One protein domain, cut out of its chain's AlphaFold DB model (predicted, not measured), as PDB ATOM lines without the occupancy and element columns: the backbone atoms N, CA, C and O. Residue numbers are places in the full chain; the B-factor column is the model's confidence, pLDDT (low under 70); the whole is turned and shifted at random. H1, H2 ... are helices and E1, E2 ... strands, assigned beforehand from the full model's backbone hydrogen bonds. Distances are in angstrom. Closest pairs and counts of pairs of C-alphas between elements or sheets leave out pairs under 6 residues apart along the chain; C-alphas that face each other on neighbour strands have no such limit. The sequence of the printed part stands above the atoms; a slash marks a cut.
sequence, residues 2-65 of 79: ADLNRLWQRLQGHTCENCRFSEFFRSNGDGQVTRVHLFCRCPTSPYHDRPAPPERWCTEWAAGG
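Overview. This is residues 2 to 65 of the 79 residues of an uncharacterized protein of Anaerolineae bacterium (UniProt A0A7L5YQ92). A two-stranded hairpin, E1 and E2, reaches toward one end of an elongated model, with its turn, residues 28 to 34, at the tip. Two helices, H1 and the short H2, lie toward the opposite end, apart from each other, and loops fill the space between them and the hairpin. The printed part has 64 residues, with H1, E1, E2 and H2 in that order along the chain; the sheet order is E1 - E2, antiparallel. The class is mixed, helices and strands, though under half of the residues are in named elements. The whole is only just loose, close to compact, with a radius of gyration of the C-alphas of 13.1 A and spans of 43 by 23 by 16 A.

Arrangement. Strand E1, residues 22 to 27, and strand E2, residues 35 to 40, form an antiparallel hairpin, with 150 degrees between their directions. C-alphas 24 and 38 face each other at 4.7 A. N 25 and O 37 are within hydrogen-bond range at 2.8 A, as are N 39 and O 23 at 2.8 A. Helix H1, residues 2 to 11, is apart from E2. Helix H2, residues 61 to 64, is apart from H1 and from E1. In H1 every O i to N i+4 pair is within hydrogen-bond range; H2 is too short for such a pair, but its one O i to N i+3 pair is within range.

Along the chain. E1 is 16.1 A long from first to last C-alpha and begins at C-alpha 22 (-25.323, -35.610, 14.082). E2 is 16.2 A long. H1 is 14.6 A long and begins at C-alpha 2 (-18.566, -48.831, 31.625). H2 is 5.3 A long and ends at C-alpha 64 (-16.722, -38.873, 13.449).

Size, cuts and confidence. The two C-alphas farthest apart, those of Leu 4 and Asp 30, are 43.6 A apart. The printed part has no cut. The link from E2 to H2 is long, with 20 residues, 41 to 60. The mean pLDDT of the printed part is 82.4, and residues 2 to 3 and 28 to 35 are under 70.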
ATOM      1  N   ALA A   2     -17.974 -49.559  32.762       58.94
ATOM      2  CA  ALA A   2     -18.566 -48.831  31.625       58.94
ATOM      3  C   ALA A   2     -19.117 -47.430  31.981       58.94
ATOM      4  O   ALA A   2     -19.018 -46.512  31.169       58.94
ATOM      5  N   ASP A   3     -19.635 -47.248  33.200       66.56
ATOM      6  CA  ASP A   3     -20.179 -45.960  33.657       66.56
ATOM      7  C   ASP A   3     -19.134 -44.848  33.763       66.56
ATOM      8  O   ASP A   3     -19.387 -43.726  33.334       66.56
ATOM      9  N   LEU A   4     -17.933 -45.157  34.267       77.69
ATOM     10  CA  LEU A   4     -16.890 -44.146  34.461       77.69
ATOM     11  C   LEU A   4     -16.385 -43.589  33.124       77.69
ATOM     12  O   LEU A   4     -16.168 -42.389  32.995       77.69
ATOM     13  N   ASN A   5     -16.232 -44.464  32.123       77.88
ATOM     14  CA  ASN A   5     -15.833 -44.059  30.778       77.88
ATOM     15  C   ASN A   5     -16.914 -43.159  30.162       77.88
ATOM     16  O   ASN A   5     -16.605 -42.058  29.729       77.88
ATOM     17  N   ARG A   6     -18.194 -43.549  30.231       72.75
ATOM     18  CA  ARG A   6     -19.308 -42.723  29.726       72.75
ATOM     19  C   ARG A   6     -19.379 -41.347  30.391       72.75
ATOM     20  O   ARG A   6     -19.610 -40.355  29.701       72.75
ATOM     21  N   LEU A   7     -19.157 -41.272  31.703       80.88
ATOM     22  CA  LEU A   7     -19.099 -40.003  32.434       80.88
ATOM     23  C   LEU A   7     -17.948 -39.120  31.941       80.88
ATOM     24  O   LEU A   7     -18.159 -37.945  31.653       80.88
ATOM     25  N   TRP A   8     -16.761 -39.699  31.759       82.12
ATOM     26  CA  TRP A   8     -15.610 -38.999  31.188       82.12
ATOM     27  C   TRP A   8     -15.858 -38.500  29.763       82.12
ATOM     28  O   TRP A   8     -15.564 -37.344  29.470       82.12
ATOM     29  N   GLN A   9     -16.444 -39.328  28.894       80.94
ATOM     30  CA  GLN A   9     -16.813 -38.934  27.529       80.94
ATOM     31  C   GLN A   9     -17.765 -37.730  27.555       80.94
ATOM     32  O   GLN A   9     -17.547 -36.750  26.850       80.94
ATOM     33  N   ARG A  10     -18.775 -37.745  28.434       80.19
ATOM     34  CA  ARG A  10     -19.695 -36.609  28.603       80.19
ATOM     35  C   ARG A  10     -18.993 -35.344  29.090       80.19
ATOM     36  O   ARG A  10     -19.267 -34.279  28.548       80.19
ATOM     37  N   LEU A  11     -18.077 -35.449  30.055       84.38
ATOM     38  CA  LEU A  11     -17.294 -34.304  30.542       84.38
ATOM     39  C   LEU A  11     -16.407 -33.693  29.448       84.38
ATOM     40  O   LEU A  11     -16.238 -32.480  29.407       84.38
ATOM     41  N   GLN A  12     -15.897 -34.512  28.528       84.75
ATOM     42  CA  GLN A  12     -15.150 -34.057  27.346       84.75
ATOM     43  C   GLN A  12     -16.061 -33.520  26.225       84.75
ATOM     44  O   GLN A  12     -15.590 -33.125  25.160       84.75
ATOM     45  N   GLY A  13     -17.380 -33.507  26.433       84.19
ATOM     46  CA  GLY A  13     -18.349 -33.103  25.419       84.19
ATOM     47  C   GLY A  13     -18.470 -34.103  24.269       84.19
ATOM     48  O   GLY A  13     -18.974 -33.746  23.205       84.19
ATOM     49  N   HIS A  14     -18.028 -35.346  24.454       89.62
ATOM     50  CA  HIS A  14     -18.165 -36.412  23.472       89.62
ATOM     51  C   HIS A  14     -19.578 -36.979  23.539       89.62
ATOM     52  O   HIS A  14     -19.831 -38.016  24.146       89.62
ATOM     53  N   THR A  15     -20.526 -36.255  22.956       90.69
ATOM     54  CA  THR A  15     -21.938 -36.643  22.902       90.69
ATOM     55  C   THR A  15     -22.453 -36.592  21.469       90.69
ATOM     56  O   THR A  15     -21.813 -36.022  20.580       90.69
ATOM     57  N   CYS A  16     -23.613 -37.199  21.218       90.06
ATOM     58  CA  CYS A  16     -24.257 -37.167  19.909       90.06
ATOM     59  C   CYS A  16     -24.512 -35.729  19.440       90.06
ATOM     60  O   CYS A  16     -24.335 -35.457  18.263       90.06
ATOM     61  N   GLU A  17     -24.854 -34.792  20.324       88.94
ATOM     62  CA  GLU A  17     -25.058 -33.375  19.985       88.94
ATOM     63  C   GLU A  17     -23.805 -32.751  19.357       88.94
ATOM     64  O   GLU A  17     -23.900 -31.989  18.397       88.94
ATOM     65  N   ASN A  18     -22.632 -33.145  19.852       89.62
ATOM     66  CA  ASN A  18     -21.335 -32.652  19.404       89.62
ATOM     67  C   ASN A  18     -20.658 -33.572  18.383       89.62
ATOM     68  O   ASN A  18     -19.517 -33.316  18.015       89.62
ATOM     69  N   CYS A  19     -21.303 -34.650  17.942       91.06
ATOM     70  CA  CYS A  19     -20.739 -35.558  16.948       91.06
ATOM     71  C   CYS A  19     -20.840 -34.954  15.545       91.06
ATOM     72  O   CYS A  19     -21.872 -34.393  15.180       91.06
ATOM     73  N   ARG A  20     -19.809 -35.127  14.715       91.06
ATOM     74  CA  ARG A  20     -19.828 -34.690  13.307       91.06
ATOM     75  C   ARG A  20     -20.996 -35.271  12.503       91.06
ATOM     76  O   ARG A  20     -21.526 -34.593  11.630       91.06
ATOM     77  N   PHE A  21     -21.401 -36.504  12.799       90.75
ATOM     78  CA  PHE A  21     -22.473 -37.203  12.083       90.75
ATOM     79  C   PHE A  21     -23.880 -36.888  12.599       90.75
ATOM     80  O   PHE A  21     -24.837 -37.551  12.201       90.75
ATOM     81  N   SER A  22     -24.021 -35.949  13.529       91.06
ATOM     82  CA  SER A  22     -25.323 -35.610  14.082       91.06
ATOM     83  C   SER A  22     -26.012 -34.530  13.263       91.06
ATOM     84  O   SER A  22     -25.405 -33.526  12.881       91.06
ATOM     85  N   GLU A  23     -27.300 -34.716  13.011       89.94
ATOM     86  CA  GLU A  23     -28.117 -33.761  12.274       89.94
ATOM     87  C   GLU A  23     -29.378 -33.429  13.069       89.94
ATOM     88  O   GLU A  23     -30.051 -34.316  13.596       89.94
ATOM     89  N   PHE A  24     -29.679 -32.136  13.182       86.44
ATOM     90  CA  PHE A  24     -30.889 -31.666  13.839       86.44
ATOM     91  C   PHE A  24     -31.968 -31.447  12.789       86.44
ATOM     92  O   PHE A  24     -31.823 -30.599  11.914       86.44
ATOM     93  N   PHE A  25     -33.069 -32.175  12.915       81.75
ATOM     94  CA  PHE A  25     -34.254 -31.982  12.102       81.75
ATOM     95  C   PHE A  25     -35.308 -31.230  12.914       81.75
ATOM     96  O   PHE A  25     -35.686 -31.650  14.013       81.75
ATOM     97  N   ARG A  26     -35.772 -30.101  12.375       75.38
ATOM     98  CA  ARG A  26     -36.887 -29.332  12.933       75.38
ATOM     99  C   ARG A  26     -38.127 -29.628  12.106       75.38
ATOM    100  O   ARG A  26     -38.208 -29.214  10.957       75.38
ATOM    101  N   SER A  27     -39.094 -30.322  12.696       70.19
ATOM    102  CA  SER A  27     -40.417 -30.462  12.091       70.19
ATOM    103  C   SER A  27     -41.305 -29.314  12.568       70.19
ATOM    104  O   SER A  27     -41.704 -29.289  13.735       70.19
ATOM    105  N   ASN A  28     -41.615 -28.376  11.674       65.81
ATOM    106  CA  ASN A  28     -42.659 -27.376  11.887       65.81
ATOM    107  C   ASN A  28     -43.907 -27.855  11.137       65.81
ATOM    108  O   ASN A  28     -44.012 -27.660   9.931       65.81
ATOM    109  N   GLY A  29     -44.804 -28.557  11.825       62.12
ATOM    110  CA  GLY A  29     -46.140 -28.838  11.296       62.12
ATOM    111  C   GLY A  29     -47.096 -27.726  11.715       62.12
ATOM    112  O   GLY A  29     -46.998 -27.273  12.855       62.12
ATOM    113  N   ASP A  30     -47.995 -27.303  10.820       62.38
ATOM    114  CA  ASP A  30     -49.070 -26.331  11.075       62.38
ATOM    115  C   ASP A  30     -49.752 -26.587  12.437       62.38
ATOM    116  O   ASP A  30     -50.526 -27.530  12.603       62.38
ATOM    117  N   GLY A  31     -49.405 -25.784  13.450       65.44
ATOM    118  CA  GLY A  31     -49.993 -25.832  14.796       65.44
ATOM    119  C   GLY A  31     -49.414 -26.853  15.792       65.44
ATOM    120  O   GLY A  31     -49.934 -26.961  16.902       65.44
ATOM    121  N   GLN A  32     -48.353 -27.593  15.458       59.44
ATOM    122  CA  GLN A  32     -47.696 -28.534  16.382       59.44
ATOM    123  C   GLN A  32     -46.497 -27.886  17.095       59.44
ATOM    124  O   GLN A  32     -45.773 -27.074  16.522       59.44
ATOM    125  N   VAL A  33     -46.249 -28.282  18.351       61.84
ATOM    126  CA  VAL A  33     -45.057 -27.872  19.119       61.84
ATOM    127  C   VAL A  33     -43.797 -28.227  18.327       61.84
ATOM    128  O   VAL A  33     -43.605 -29.394  17.983       61.84
ATOM    129  N   THR A  34     -42.924 -27.248  18.071       63.12
ATOM    130  CA  THR A  34     -41.635 -27.467  17.401       63.12
ATOM    131  C   THR A  34     -40.828 -28.517  18.160       63.12
ATOM    132  O   THR A  34     -40.336 -28.272  19.262       63.12
ATOM    133  N   ARG A  35     -40.670 -29.701  17.562       68.06
ATOM    134  CA  ARG A  35     -39.792 -30.750  18.085       68.06
ATOM    135  C   ARG A  35     -38.474 -30.711  17.331       68.06
ATOM    136  O   ARG A  35     -38.432 -30.783  16.104       68.06
ATOM    137  N   VAL A  36     -37.392 -30.578  18.090       73.50
ATOM    138  CA  VAL A  36     -36.029 -30.697  17.577       73.50
ATOM    139  C   VAL A  36     -35.605 -32.151  17.755       73.50
ATOM    140  O   VAL A  36     -35.358 -32.604  18.872       73.50
ATOM    141  N   HIS A  37     -35.542 -32.888  16.652       83.50
ATOM    142  CA  HIS A  37     -35.087 -34.271  16.644       83.50
ATOM    143  C   HIS A  37     -33.611 -34.330  16.245       83.50
ATOM    144  O   HIS A  37     -33.201 -33.693  15.280       83.50
ATOM    145  N   LEU A  38     -32.810 -35.097  16.986       89.12
ATOM    146  CA  LEU A  38     -31.415 -35.373  16.644       89.12
ATOM    147  C   LEU A  38     -31.340 -36.736  15.963       89.12
ATOM    148  O   LEU A  38     -31.764 -37.724  16.562       89.12
ATOM    149  N   PHE A  39     -30.779 -36.790  14.762       91.56
ATOM    150  CA  PHE A  39     -30.572 -38.010  13.986       91.56
ATOM    151  C   PHE A  39     -29.082 -38.300  13.808       91.56
ATOM    152  O   PHE A  39     -28.252 -37.387  13.826       91.56
ATOM    153  N   CYS A  40     -28.738 -39.578  13.644       91.44
ATOM    154  CA  CYS A  40     -27.377 -40.012  13.341       91.44
ATOM    155  C   CYS A  40     -27.242 -40.372  11.853       91.44
ATOM    156  O   CYS A  40     -27.998 -41.190  11.340       91.44
ATOM    157  N   ARG A  41     -26.247 -39.792  11.175       91.56
ATOM    158  CA  ARG A  41     -25.898 -40.050   9.762       91.56
ATOM    159  C   ARG A  41     -24.617 -40.865   9.594       91.56
ATOM    160  O   ARG A  41     -24.012 -40.874   8.531       91.56
ATOM    161  N   CYS A  42     -24.149 -41.505  10.663       91.50
ATOM    162  CA  CYS A  42     -22.950 -42.329  10.605       91.50
ATOM    163  C   CYS A  42     -23.314 -43.696   9.996       91.50
ATOM    164  O   CYS A  42     -24.100 -44.409  10.620       91.50
ATOM    165  N   PRO A  43     -22.778 -44.078   8.822       90.38
ATOM    166  CA  PRO A  43     -23.190 -45.296   8.114       90.38
ATOM    167  C   PRO A  43     -22.820 -46.585   8.857       90.38
ATOM    168  O   PRO A  43     -23.477 -47.606   8.689       90.38
ATOM    169  N   THR A  44     -21.790 -46.540   9.702       90.75
ATOM    170  CA  THR A  44     -21.353 -47.670  10.535       90.75
ATOM    171  C   THR A  44     -22.092 -47.745  11.871       90.75
ATOM    172  O   THR A  44     -21.961 -48.729  12.596       90.75
ATOM    173  N   SER A  45     -22.887 -46.727  12.214       89.38
ATOM    174  CA  SER A  45     -23.621 -46.689  13.475       89.38
ATOM    175  C   SER A  45     -24.899 -47.524  13.401       89.38
ATOM    176  O   SER A  45     -25.653 -47.415  12.433       89.38
ATOM    177  N   PRO A  46     -25.253 -48.265  14.470       89.19
ATOM    178  CA  PRO A  46     -26.550 -48.942  14.562       89.19
ATOM    179  C   PRO A  46     -27.745 -47.970  14.560       89.19
ATOM    180  O   PRO A  46     -28.894 -48.389  14.408       89.19
ATOM    181  N   TYR A  47     -27.482 -46.670  14.730       89.62
ATOM    182  CA  TYR A  47     -28.475 -45.600  14.708       89.62
ATOM    183  C   TYR A  47     -28.497 -44.823  13.383       89.62
ATOM    184  O   TYR A  47     -29.070 -43.737  13.343       89.62
ATOM    185  N   HIS A  48     -27.886 -45.344  12.312       92.06
ATOM    186  CA  HIS A  48     -27.930 -44.717  10.989       92.06
ATOM    187  C   HIS A  48     -29.375 -44.439  10.542       92.06
ATOM    188  O   HIS A  48     -30.222 -45.334  10.580       92.06
ATOM    189  N   ASP A  49     -29.651 -43.190  10.162       89.81
ATOM    190  CA  ASP A  49     -30.973 -42.665   9.791       89.81
ATOM    191  C   ASP A  49     -32.059 -42.856  10.860       89.81
ATOM    192  O   ASP A  49     -33.259 -42.853  10.580       89.81
ATOM    193  N   ARG A  50     -31.649 -42.991  12.124       88.75
ATOM    194  CA  ARG A  50     -32.538 -43.135  13.280       88.75
ATOM    195  C   ARG A  50     -32.294 -42.015  14.292       88.75
ATOM    196  O   ARG A  50     -31.229 -41.384  14.282       88.75
ATOM    197  N   PRO A  51     -33.272 -41.745  15.176       89.50
ATOM    198  CA  PRO A  51     -33.071 -40.827  16.282       89.50
ATOM    199  C   PRO A  51     -31.865 -41.240  17.126       89.50
ATOM    200  O   PRO A  51     -31.615 -42.429  17.337       89.50
ATOM    201  N   ALA A  52     -31.127 -40.249  17.621       88.75
ATOM    202  CA  ALA A  52     -30.011 -40.482  18.518       88.75
ATOM    203  C   ALA A  52     -30.474 -41.267  19.761       88.75
ATOM    204  O   ALA A  52     -31.568 -41.010  20.275       88.75
ATOM    205  N   PRO A  53     -29.642 -42.194  20.262       87.44
ATOM    206  CA  PRO A  53     -29.992 -43.012  21.415       87.44
ATOM    207  C   PRO A  53     -30.196 -42.164  22.681       87.44
ATOM    208  O   PRO A  53     -29.606 -41.082  22.796       87.44
ATOM    209  N   PRO A  54     -30.979 -42.647  23.663       84.88
ATOM    210  CA  PRO A  54     -31.215 -41.936  24.922       84.88
ATOM    211  C   PRO A  54     -29.925 -41.701  25.719       84.88
ATOM    212  O   PRO A  54     -29.808 -40.703  26.427       84.88
ATOM    213  N   GLU A  55     -28.915 -42.557  25.557       85.06
ATOM    214  CA  GLU A  55     -27.593 -42.393  26.164       85.06
ATOM    215  C   GLU A  55     -26.819 -41.188  25.603       85.06
ATOM    216  O   GLU A  55     -25.857 -40.741  26.238       85.06
ATOM    217  N   ARG A  56     -27.245 -40.656  24.445       87.06
ATOM    218  CA  ARG A  56     -26.608 -39.560  23.696       87.06
ATOM    219  C   ARG A  56     -25.132 -39.822  23.385       87.06
ATOM    220  O   ARG A  56     -24.328 -38.894  23.346       87.06
ATOM    221  N   TRP A  57     -24.772 -41.084  23.156       87.88
ATOM    222  CA  TRP A  57     -23.418 -41.506  22.802       87.88
ATOM    223  C   TRP A  57     -23.417 -42.882  22.114       87.88
ATOM    224  O   TRP A  57     -24.288 -43.709  22.378       87.88
ATOM    225  N   CYS A  58     -22.423 -43.143  21.261       87.69
ATOM    226  CA  CYS A  58     -22.133 -44.465  20.695       87.69
ATOM    227  C   CYS A  58     -20.625 -44.609  20.424       87.69
ATOM    228  O   CYS A  58     -19.903 -43.611  20.407       87.69
ATOM    229  N   THR A  59     -20.151 -45.833  20.184       87.31
ATOM    230  CA  THR A  59     -18.733 -46.120  19.893       87.31
ATOM    231  C   THR A  59     -18.226 -45.413  18.636       87.31
ATOM    232  O   THR A  59     -17.087 -44.955  18.609       87.31
ATOM    233  N   GLU A  60     -19.100 -45.218  17.645       88.75
ATOM    234  CA  GLU A  60     -18.776 -44.549  16.376       88.75
ATOM    235  C   GLU A  60     -18.522 -43.041  16.523       88.75
ATOM    236  O   GLU A  60     -18.094 -42.380  15.576       88.75
ATOM    237  N   TRP A  61     -18.743 -42.473  17.717       87.06
ATOM    238  CA  TRP A  61     -18.405 -41.078  17.992       87.06
ATOM    239  C   TRP A  61     -16.924 -40.793  17.710       87.06
ATOM    240  O   TRP A  61     -16.605 -39.772  17.105       87.06
ATOM    241  N   ALA A  62     -16.027 -41.717  18.076       83.50
ATOM    242  CA  ALA A  62     -14.588 -41.555  17.874       83.50
ATOM    243  C   ALA A  62     -14.193 -41.474  16.388       83.50
ATOM    244  O   ALA A  62     -13.237 -40.779  16.055       83.50
ATOM    245  N   ALA A  63     -14.943 -42.134  15.498       82.31
ATOM    246  CA  ALA A  63     -14.702 -42.097  14.055       82.31
ATOM    247  C   ALA A  63     -15.151 -40.771  13.418       82.31
ATOM    248  O   ALA A  63     -14.538 -40.299  12.463       82.31
ATOM    249  N   GLY A  64     -16.221 -40.160  13.939       77.38
ATOM    250  CA  GLY A  64     -16.722 -38.873  13.449       77.38
ATOM    251  C   GLY A  64     -16.008 -37.668  14.048       77.38
ATOM    252  O   GLY A  64     -15.844 -36.646  13.379       77.38
ATOM    253  N   GLY A  65     -15.597 -37.789  15.308       83.88
ATOM    254  CA  GLY A  65     -15.040 -36.698  16.088       83.88
ATOM    255  C   GLY A  65     -16.050 -35.582  16.362       83.88
ATOM    256  O   GLY A  65     -17.267 -35.713  16.168       83.88
TER     257      GLY A  65